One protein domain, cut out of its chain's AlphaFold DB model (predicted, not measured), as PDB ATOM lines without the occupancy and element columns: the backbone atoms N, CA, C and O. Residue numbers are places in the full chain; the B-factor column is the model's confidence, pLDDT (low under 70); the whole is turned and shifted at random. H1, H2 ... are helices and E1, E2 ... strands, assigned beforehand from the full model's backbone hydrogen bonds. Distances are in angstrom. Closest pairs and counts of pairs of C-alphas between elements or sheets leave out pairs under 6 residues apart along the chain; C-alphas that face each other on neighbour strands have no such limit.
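Overview. This is residues 7 to 13 and 32 to 97 of the 249 residues of a protein of Spathaspora passalidarum (strain NRRL Y-27907 / 11-Y1) (UniProt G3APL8). A small cluster of four helices makes one end of an elongated shape, and a two-stranded antiparallel ribbon, E1 and E2, makes the other. In the cluster the centres of H1, H3 and H4 form a triangle, with the short H2 between H1 and H3 in the chain, at the end far from the ribbon; H4 is touched by the other three helices. The printed part has 73 residues, with two named strands and then four named helices in the order E1 E2 H1 H2 H3 H4; the class is mixed, helices and strands. It is only just loose, close to compact, with a radius of gyration of the C-alphas of 14.0 A, and it spans 46 by 30 by 17 A.

Along the chain. E1, residues 7 to 11, begins at C-alpha 7, (17.051, 27.712, -43.678), and is 11.9 A long. After the cut comes E2, residues 34 to 39, 15.7 A long. H1, residues 49 to 60, is 16.5 A long and begins at C-alpha 49, (10.099, 16.826, -27.031). H2, residues 62 to 66, is 7.8 A long, and H3, residues 69 to 78, is 14.1 A long. H4, residues 83 to 95, is the longest helix at 18.3 A and ends at C-alpha 95, (36.567, 19.122, -30.599).

Arrangement. H4 is the hub. H3 touches it, with the C-alphas of Ala 75 and Ala 86 closest at 5.4 A, at a steep tilt of 46 degrees, opposite ways. H1 touches it with residues 50 to 54 alone, at residues 83 to 87 of H4; the closest C-alphas, of Phe 54 and Val 83, are 6.0 A apart, and the two run the same way at a shallow tilt of 29 degrees. H2 touches residues 90 to 94 of H4, with the C-alphas of Phe 64 and Ala 90 closest at 7.0 A. H1 and H3 are close but not clearly touching, the closest C-alphas being those of Ala 51 and Leu 76 at 7.9 A; they run opposite ways at a tilt of 36 degrees, only just steep. H2 and H3 are apart. E1 and E2 are antiparallel neighbours at 135 degrees, with N 9 and O 36 at 2.9 A and N 34 and O 11 at 3.0 A within hydrogen-bond range. The closest C-alphas of E1 and H3 are those of Val 7 and Phe 78, 7.2 A apart. In H1, H3 and H4 every O i to N i+4 pair is within hydrogen-bond range; in H2 0 of 1 is, beside 2 of 2 O i to N i+3 pairs.

Size, cuts and confidence. The two C-alphas farthest apart are those of Pro 13 and Pro 62, 45.5 A. Residues 14 to 31 are not printed, and C-alphas 13 and 32 are 8.2 A apart across this cut, which lies in the link from E1 to E2. Of the links printed whole, E2 to H1 is short, the other three are tight and no link is long. The mean pLDDT of the printed part is 82.1, and residues 13, 32 and 96 to 97 are under 70.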
ATOM      1  N   VAL A   7      16.920  29.162 -43.519       74.94
ATOM      2  CA  VAL A   7      17.051  27.712 -43.678       74.94
ATOM      3  C   VAL A   7      16.652  27.287 -45.088       74.94
ATOM      4  O   VAL A   7      15.788  27.893 -45.727       74.94
ATOM      5  N   ASN A   8      17.313  26.250 -45.602       77.44
ATOM      6  CA  ASN A   8      17.047  25.706 -46.932       77.44
ATOM      7  C   ASN A   8      15.838  24.765 -46.878       77.44
ATOM      8  O   ASN A   8      15.942  23.659 -46.350       77.44
ATOM      9  N   LYS A   9      14.715  25.164 -47.479       77.44
ATOM     10  CA  LYS A   9      13.495  24.354 -47.548       77.44
ATOM     11  C   LYS A   9      13.237  23.880 -48.972       77.44
ATOM     12  O   LYS A   9      13.308  24.661 -49.923       77.44
ATOM     13  N   LYS A  10      12.916  22.591 -49.125       77.69
ATOM     14  CA  LYS A  10      12.399  22.047 -50.387       77.69
ATOM     15  C   LYS A  10      10.965  22.531 -50.563       77.69
ATOM     16  O   LYS A  10      10.093  22.178 -49.774       77.69
ATOM     17  N   VAL A  11      10.733  23.330 -51.594       73.12
ATOM     18  CA  VAL A  11       9.409  23.821 -51.967       73.12
ATOM     19  C   VAL A  11       9.050  23.210 -53.313       73.12
ATOM     20  O   VAL A  11       9.826  23.261 -54.269       73.12
ATOM     21  N   TYR A  12       7.871  22.599 -53.376       72.62
ATOM     22  CA  TYR A  12       7.283  22.178 -54.638       72.62
ATOM     23  C   TYR A  12       6.504  23.371 -55.183       72.62
ATOM     24  O   TYR A  12       5.604  23.851 -54.485       72.62
ATOM     25  N   PRO A  13       6.838  23.888 -56.376       65.19
ATOM     26  CA  PRO A  13       6.037  24.939 -56.979       65.19
ATOM     27  C   PRO A  13       4.607  24.410 -57.124       65.19
ATOM     28  O   PRO A  13       4.380  23.369 -57.747       65.19
ATOM     29  N   ARG A  32       9.933  19.282 -60.123       66.69
ATOM     30  CA  ARG A  32      11.212  19.134 -59.425       66.69
ATOM     31  C   ARG A  32      11.229  20.090 -58.232       66.69
ATOM     32  O   ARG A  32      10.950  21.277 -58.383       66.69
ATOM     33  N   ALA A  33      11.535  19.569 -57.045       71.25
ATOM     34  CA  ALA A  33      11.624  20.378 -55.834       71.25
ATOM     35  C   ALA A  33      12.709  21.456 -55.990       71.25
ATOM     36  O   ALA A  33      13.851  21.138 -56.330       71.25
ATOM     37  N   VAL A  34      12.358  22.710 -55.704       78.62
ATOM     38  CA  VAL A  34      13.294  23.838 -55.687       78.62
ATOM     39  C   VAL A  34      13.706  24.099 -54.240       78.62
ATOM     40  O   VAL A  34      12.874  24.078 -53.332       78.62
ATOM     41  N   ILE A  35      15.000  24.316 -54.006       78.06
ATOM     42  CA  ILE A  35      15.515  24.681 -52.682       78.06
ATOM     43  C   ILE A  35      15.434  26.201 -52.556       78.06
ATOM     44  O   ILE A  35      16.070  26.917 -53.324       78.06
ATOM     45  N   THR A  36      14.663  26.694 -51.589       79.31
ATOM     46  CA  THR A  36      14.541  28.133 -51.300       79.31
ATOM     47  C   THR A  36      14.988  28.429 -49.874       79.31
ATOM     48  O   THR A  36      14.835  27.590 -48.983       79.31
ATOM     49  N   ARG A  37      15.568  29.614 -49.648       75.12
ATOM     50  CA  ARG A  37      15.927  30.085 -48.306       75.12
ATOM     51  C   ARG A  37      14.719  30.760 -47.668       75.12
ATOM     52  O   ARG A  37      14.293  31.814 -48.131       75.12
ATOM     53  N   VAL A  38      14.186  30.171 -46.604       78.06
ATOM     54  CA  VAL A  38      13.026  30.692 -45.862       78.06
ATOM     55  C   VAL A  38      13.452  30.971 -44.419       78.06
ATOM     56  O   VAL A  38      14.432  30.404 -43.948       78.06
ATOM     57  N   LYS A  39      12.770  31.873 -43.706       76.25
ATOM     58  CA  LYS A  39      12.991  32.050 -42.259       76.25
ATOM     59  C   LYS A  39      12.583  30.773 -41.521       76.25
ATOM     60  O   LYS A  39      11.550  30.198 -41.867       76.25
ATOM     61  N   SER A  40      13.344  30.369 -40.501       73.69
ATOM     62  CA  SER A  40      12.953  29.235 -39.657       73.69
ATOM     63  C   SER A  40      11.559  29.469 -39.062       73.69
ATOM     64  O   SER A  40      11.207  30.575 -38.627       73.69
ATOM     65  N   THR A  41      10.731  28.425 -39.095       80.81
ATOM     66  CA  THR A  41       9.411  28.425 -38.443       80.81
ATOM     67  C   THR A  41       9.480  27.883 -37.023       80.81
ATOM     68  O   THR A  41       8.590  28.157 -36.226       80.81
ATOM     69  N   TYR A  42      10.535  27.132 -36.709       82.31
ATOM     70  CA  TYR A  42      10.778  26.597 -35.382       82.31
ATOM     71  C   TYR A  42      11.247  27.699 -34.426       82.31
ATOM     72  O   TYR A  42      12.128  28.495 -34.764       82.31
ATOM     73  N   LYS A  43      10.668  27.714 -33.224       84.50
ATOM     74  CA  LYS A  43      11.086  28.546 -32.095       84.50
ATOM     75  C   LYS A  43      11.327  27.626 -30.913       84.50
ATOM     76  O   LYS A  43      10.509  26.745 -30.656       84.50
ATOM     77  N   TYR A  44      12.425  27.845 -30.202       86.38
ATOM     78  CA  TYR A  44      12.747  27.030 -29.047       86.38
ATOM     79  C   TYR A  44      11.626  27.091 -27.998       86.38
ATOM     80  O   TYR A  44      11.167  28.170 -27.614       86.38
ATOM     81  N   ASN A  45      11.206  25.915 -27.535       88.75
ATOM     82  CA  ASN A  45      10.273  25.750 -26.431       88.75
ATOM     83  C   ASN A  45      10.854  24.716 -25.449       88.75
ATOM     84  O   ASN A  45      11.025  23.567 -25.846       88.75
ATOM     85  N   PRO A  46      11.114  25.074 -24.178       87.75
ATOM     86  CA  PRO A  46      11.637  24.141 -23.176       87.75
ATOM     87  C   PRO A  46      10.794  22.876 -22.970       87.75
ATOM     88  O   PRO A  46      11.319  21.852 -22.546       87.75
ATOM     89  N   GLN A  47       9.488  22.946 -23.235       89.19
ATOM     90  CA  GLN A  47       8.576  21.818 -23.050       89.19
ATOM     91  C   GLN A  47       8.458  20.911 -24.279       89.19
ATOM     92  O   GLN A  47       7.823  19.861 -24.167       89.19
ATOM     93  N   SER A  48       9.039  21.291 -25.423       90.62
ATOM     94  CA  SER A  48       8.987  20.456 -26.624       90.62
ATOM     95  C   SER A  48       9.814  19.182 -26.447       90.62
ATOM     96  O   SER A  48      10.774  19.146 -25.669       90.62
ATOM     97  N   ASP A  49       9.434  18.123 -27.155       89.50
ATOM     98  CA  ASP A  49      10.099  16.826 -27.031       89.50
ATOM     99  C   ASP A  49      11.546  16.889 -27.536       89.50
ATOM    100  O   ASP A  49      12.437  16.304 -26.921       89.50
ATOM    101  N   GLU A  50      11.815  17.687 -28.575       90.06
ATOM    102  CA  GLU A  50      13.167  17.900 -29.100       90.06
ATOM    103  C   GLU A  50      14.061  18.607 -28.076       90.06
ATOM    104  O   GLU A  50      15.226  18.242 -27.901       90.06
ATOM    105  N   ALA A  51      13.522  19.606 -27.366       88.06
ATOM    106  CA  ALA A  51      14.250  20.314 -26.321       88.06
ATOM    107  C   ALA A  51      14.562  19.385 -25.141       88.06
ATOM    108  O   ALA A  51      15.705  19.346 -24.686       88.06
ATOM    109  N   LYS A  52      13.585  18.595 -24.680       90.38
ATOM    110  CA  LYS A  52      13.795  17.602 -23.613       90.38
ATOM    111  C   LYS A  52      14.839  16.563 -24.008       90.38
ATOM    112  O   LYS A  52      15.723  16.260 -23.209       90.38
ATOM    113  N   GLU A  53      14.776  16.044 -25.235       87.44
ATOM    114  CA  GLU A  53      15.756  15.077 -25.736       87.44
ATOM    115  C   GLU A  53      17.165  15.685 -25.769       87.44
ATOM    116  O   GLU A  53      18.135  15.046 -25.345       87.44
ATOM    117  N   PHE A  54      17.282  16.922 -26.254       88.44
ATOM    118  CA  PHE A  54      18.552  17.631 -26.338       88.44
ATOM    119  C   PHE A  54      19.148  17.922 -24.954       88.44
ATOM    120  O   PHE A  54      20.336  17.684 -24.739       88.44
ATOM    121  N   TRP A  55      18.345  18.385 -23.994       88.94
ATOM    122  CA  TRP A  55      18.831  18.662 -22.637       88.94
ATOM    123  C   TRP A  55      19.150  17.392 -21.852       88.94
ATOM    124  O   TRP A  55      20.149  17.359 -21.146       88.94
ATOM    125  N   THR A  56      18.414  16.303 -22.075       87.00
ATOM    126  CA  THR A  56      18.775  14.992 -21.510       87.00
ATOM    127  C   THR A  56      20.179  14.566 -21.959       87.00
ATOM    128  O   THR A  56      20.960  14.038 -21.166       87.00
ATOM    129  N   LEU A  57      20.544  14.829 -23.223       83.44
ATOM    130  CA  LEU A  57      21.915  14.619 -23.701       83.44
ATOM    131  C   LEU A  57      22.923  15.571 -23.084       83.44
ATOM    132  O   LEU A  57      24.043  15.145 -22.808       83.44
ATOM    133  N   TYR A  58      22.547  16.838 -22.942       84.94
ATOM    134  CA  TYR A  58      23.385  17.856 -22.329       84.94
ATOM    135  C   TYR A  58      23.787  17.439 -20.912       84.94
ATOM    136  O   TYR A  58      24.977  17.329 -20.631       84.94
ATOM    137  N   ASP A  59      22.807  17.085 -20.080       84.69
ATOM    138  CA  ASP A  59      23.024  16.702 -18.683       84.69
ATOM    139  C   ASP A  59      23.799  15.378 -18.556       84.69
ATOM    140  O   ASP A  59      24.609  15.203 -17.648       84.69
ATOM    141  N   SER A  60      23.611  14.453 -19.505       81.25
ATOM    142  CA  SER A  60      24.342  13.175 -19.538       81.25
ATOM    143  C   SER A  60      25.812  13.313 -19.967       81.25
ATOM    144  O   SER A  60      26.577  12.359 -19.842       81.25
ATOM    145  N   ASN A  61      26.225  14.459 -20.522       79.56
ATOM    146  CA  ASN A  61      27.569  14.666 -21.066       79.56
ATOM    147  C   ASN A  61      28.164  15.977 -20.521       79.56
ATOM    148  O   ASN A  61      28.014  17.029 -21.152       79.56
ATOM    149  N   PRO A  62      28.929  15.927 -19.411       79.38
ATOM    150  CA  PRO A  62      29.489  17.113 -18.755       79.38
ATOM    151  C   PRO A  62      30.327  18.022 -19.665       79.38
ATOM    152  O   PRO A  62      30.489  19.205 -19.384       79.38
ATOM    153  N   GLN A  63      30.857  17.510 -20.780       74.44
ATOM    154  CA  GLN A  63      31.605  18.320 -21.744       74.44
ATOM    155  C   GLN A  63      30.753  19.388 -22.433       74.44
ATOM    156  O   GLN A  63      31.276  20.451 -22.773       74.44
ATOM    157  N   PHE A  64      29.453  19.139 -22.630       78.56
ATOM    158  CA  PHE A  64      28.559  20.142 -23.206       78.56
ATOM    159  C   PHE A  64      28.375  21.341 -22.270       78.56
ATOM    160  O   PHE A  64      28.076  22.433 -22.753       78.56
ATOM    161  N   HIS A  65      28.656  21.193 -20.968       81.69
ATOM    162  CA  HIS A  65      28.610  22.297 -20.005       81.69
ATOM    163  C   HIS A  65      29.625  23.406 -20.310       81.69
ATOM    164  O   HIS A  65      29.431  24.545 -19.894       81.69
ATOM    165  N   ASN A  66      30.671  23.103 -21.086       80.19
ATOM    166  CA  ASN A  66      31.652  24.094 -21.523       80.19
ATOM    167  C   ASN A  66      31.135  25.013 -22.641       80.19
ATOM    168  O   ASN A  66      31.816  25.976 -22.991       80.19
ATOM    169  N   ILE A  67      29.979  24.718 -23.243       81.81
ATOM    170  CA  ILE A  67      29.365  25.548 -24.283       81.81
ATOM    171  C   ILE A  67      28.275  26.418 -23.653       81.81
ATOM    172  O   ILE A  67      27.472  25.949 -22.845       81.81
ATOM    173  N   ASP A  68      28.217  27.686 -24.067       86.38
ATOM    174  CA  ASP A  68      27.141  28.593 -23.674       86.38
ATOM    175  C   ASP A  68      25.771  28.046 -24.115       86.38
ATOM    176  O   ASP A  68      25.541  27.746 -25.292       86.38
ATOM    177  N   ARG A  69      24.835  27.948 -23.164       86.25
ATOM    178  CA  ARG A  69      23.476  27.439 -23.393       86.25
ATOM    179  C   ARG A  69      22.758  28.213 -24.492       86.25
ATOM    180  O   ARG A  69      21.997  27.612 -25.249       86.25
ATOM    181  N   GLN A  70      23.030  29.512 -24.632       85.38
ATOM    182  CA  GLN A  70      22.412  30.322 -25.679       85.38
ATOM    183  C   GLN A  70      22.827  29.864 -27.085       85.38
ATOM    184  O   GLN A  70      22.000  29.861 -27.996       85.38
ATOM    185  N   ILE A  71      24.076  29.418 -27.269       86.50
ATOM    186  CA  ILE A  71      24.554  28.877 -28.552       86.50
ATOM    187  C   ILE A  71      23.797  27.594 -28.895       86.50
ATOM    188  O   ILE A  71      23.413  27.399 -30.045       86.50
ATOM    189  N   LEU A  72      23.538  26.742 -27.902       87.19
ATOM    190  CA  LEU A  72      22.820  25.483 -28.097       87.19
ATOM    191  C   LEU A  72      21.334  25.701 -28.411       87.19
ATOM    192  O   LEU A  72      20.795  25.054 -29.308       87.19
ATOM    193  N   ILE A  73      20.688  26.664 -27.746       88.38
ATOM    194  CA  ILE A  73      19.316  27.085 -28.071       88.38
ATOM    195  C   ILE A  73      19.254  27.618 -29.505       88.38
ATOM    196  O   ILE A  73      18.423  27.173 -30.298       88.38
ATOM    197  N   ASN A  74      20.180  28.506 -29.875       87.38
ATOM    198  CA  ASN A  74      20.259  29.042 -31.232       87.38
ATOM    199  C   ASN A  74      20.533  27.936 -32.264       87.38
ATOM    200  O   ASN A  74      20.029  28.008 -33.382       87.38
ATOM    201  N   ALA A  75      21.305  26.904 -31.908       87.62
ATOM    202  CA  ALA A  75      21.546  25.750 -32.767       87.62
ATOM    203  C   ALA A  75      20.263  24.943 -33.005       87.62
ATOM    204  O   ALA A  75      19.970  24.605 -34.151       87.62
ATOM    205  N   LEU A  76      19.467  24.684 -31.963       88.75
ATOM    206  CA  LEU A  76      18.156  24.043 -32.113       88.75
ATOM    207  C   LEU A  76      17.234  24.865 -33.021       88.75
ATOM    208  O   LEU A  76      16.576  24.302 -33.893       88.75
ATOM    209  N   GLU A  77      17.227  26.192 -32.877       87.06
ATOM    210  CA  GLU A  77      16.440  27.068 -33.750       87.06
ATOM    211  C   GLU A  77      16.931  27.085 -35.198       87.06
ATOM    212  O   GLU A  77      16.128  27.053 -36.133       87.06
ATOM    213  N   PHE A  78      18.249  27.096 -35.390       86.44
ATOM    214  CA  PHE A  78      18.878  27.067 -36.704       86.44
ATOM    215  C   PHE A  78      18.609  25.753 -37.444       86.44
ATOM    216  O   PHE A  78      18.369  25.760 -38.650       86.44
ATOM    217  N   PHE A  79      18.624  24.627 -36.730       87.00
ATOM    218  CA  PHE A  79      18.387  23.303 -37.303       87.00
ATOM    219  C   PHE A  79      16.915  22.872 -37.289       87.00
ATOM    220  O   PHE A  79      16.636  21.702 -37.528       87.00
ATOM    221  N   GLU A  80      15.983  23.798 -37.055       86.69
ATOM    222  CA  GLU A  80      14.537  23.538 -37.048       86.69
ATOM    223  C   GLU A  80      14.103  22.421 -36.076       86.69
ATOM    224  O   GLU A  80      13.199  21.651 -36.383       86.69
ATOM    225  N   GLY A  81      14.756  22.311 -34.916       83.12
ATOM    226  CA  GLY A  81      14.473  21.268 -33.920       83.12
ATOM    227  C   GLY A  81      15.172  19.927 -34.175       83.12
ATOM    228  O   GLY A  81      15.007  18.993 -33.398       83.12
ATOM    229  N   GLU A  82      16.003  19.805 -35.215       87.56
ATOM    230  CA  GLU A  82      16.751  18.573 -35.501       87.56
ATOM    231  C   GLU A  82      17.872  18.332 -34.471       87.56
ATOM    232  O   GLU A  82      19.022  18.753 -34.656       87.56
ATOM    233  N   VAL A  83      17.542  17.593 -33.406       87.06
ATOM    234  CA  VAL A  83      18.431  17.263 -32.276       87.06
ATOM    235  C   VAL A  83      19.761  16.683 -32.756       87.06
ATOM    236  O   VAL A  83      20.820  17.115 -32.309       87.06
ATOM    237  N   TYR A  84      19.742  15.763 -33.725       85.75
ATOM    238  CA  TYR A  84      20.961  15.163 -34.279       85.75
ATOM    239  C   TYR A  84      21.950  16.209 -34.811       85.75
ATOM    240  O   TYR A  84      23.148  16.128 -34.539       85.75
ATOM    241  N   LYS A  85      21.461  17.207 -35.556       85.94
ATOM    242  CA  LYS A  85      22.313  18.245 -36.152       85.94
ATOM    243  C   LYS A  85      22.828  19.212 -35.089       85.94
ATOM    244  O   LYS A  85      23.998  19.586 -35.133       85.94
ATOM    245  N   ALA A  86      21.982  19.569 -34.122       88.38
ATOM    246  CA  ALA A  86      22.375  20.413 -32.998       88.38
ATOM    247  C   ALA A  86      23.464  19.744 -32.142       88.38
ATOM    248  O   ALA A  86      24.461  20.378 -31.801       88.38
ATOM    249  N   VAL A  87      23.327  18.445 -31.864       86.25
ATOM    250  CA  VAL A  87      24.322  17.666 -31.114       86.25
ATOM    251  C   VAL A  87      25.604  17.493 -31.920       86.25
ATOM    252  O   VAL A  87      26.683  17.672 -31.368       86.25
ATOM    253  N   ALA A  88      25.510  17.217 -33.226       83.81
ATOM    254  CA  ALA A  88      26.681  17.151 -34.098       83.81
ATOM    255  C   ALA A  88      27.482  18.464 -34.071       83.81
ATOM    256  O   ALA A  88      28.706  18.435 -33.937       83.81
ATOM    257  N   LEU A  89      26.799  19.615 -34.118       85.62
ATOM    258  CA  LEU A  89      27.444  20.918 -33.957       85.62
ATOM    259  C   LEU A  89      28.090  21.059 -32.572       85.62
ATOM    260  O   LEU A  89      29.246  21.460 -32.488       85.62
ATOM    261  N   ALA A  90      27.380  20.708 -31.497       84.62
ATOM    262  CA  ALA A  90      27.912  20.794 -30.136       84.62
ATOM    263  C   ALA A  90      29.175  19.934 -29.954       84.62
ATOM    264  O   ALA A  90      30.166  20.398 -29.392       84.62
ATOM    265  N   THR A  91      29.186  18.711 -30.492       82.31
ATOM    266  CA  THR A  91      30.375  17.845 -30.470       82.31
ATOM    267  C   THR A  91      31.536  18.429 -31.274       82.31
ATOM    268  O   THR A  91      32.688  18.307 -30.863       82.31
ATOM    269  N   GLU A  92      31.250  19.109 -32.387       81.50
ATOM    270  CA  GLU A  92      32.277  19.742 -33.220       81.50
ATOM    271  C   GLU A  92      32.872  20.996 -32.558       81.50
ATOM    272  O   GLU A  92      34.065  21.272 -32.690       81.50
ATOM    273  N   LEU A  93      32.061  21.744 -31.803       80.44
ATOM    274  CA  LEU A  93      32.527  22.894 -31.026       80.44
ATOM    275  C   LEU A  93      33.471  22.471 -29.894       80.44
ATOM    276  O   LEU A  93      34.473  23.142 -29.659       80.44
ATOM    277  N   ILE A  94      33.194  21.345 -29.229       77.19
ATOM    278  CA  ILE A  94      34.083  20.798 -28.190       77.19
ATOM    279  C   ILE A  94      35.402  20.312 -28.792       77.19
ATOM    280  O   ILE A  94      36.460  20.550 -28.211       77.19
ATOM    281  N   SER A  95      35.358  19.650 -29.953       71.62
ATOM    282  CA  SER A  95      36.567  19.122 -30.599       71.62
ATOM    283  C   SER A  95      37.515  20.223 -31.093       71.62
ATOM    284  O   SER A  95      38.708  19.972 -31.263       71.62
ATOM    285  N   HIS A  96      37.021  21.457 -31.253       69.88
ATOM    286  CA  HIS A  96      37.804  22.625 -31.655       69.88
ATOM    287  C   HIS A  96      37.735  23.740 -30.588       69.88
ATOM    288  O   HIS A  96      37.075  24.764 -30.794       69.88
ATOM    289  N   PRO A  97      38.477  23.620 -29.470       59.22
ATOM    290  CA  PRO A  97      38.409  24.558 -28.340       59.22
ATOM    291  C   PRO A  97      38.788  26.013 -28.680       59.22
ATOM    292  O   PRO A  97      38.476  26.929 -27.918       59.22
TER     293      PRO A  97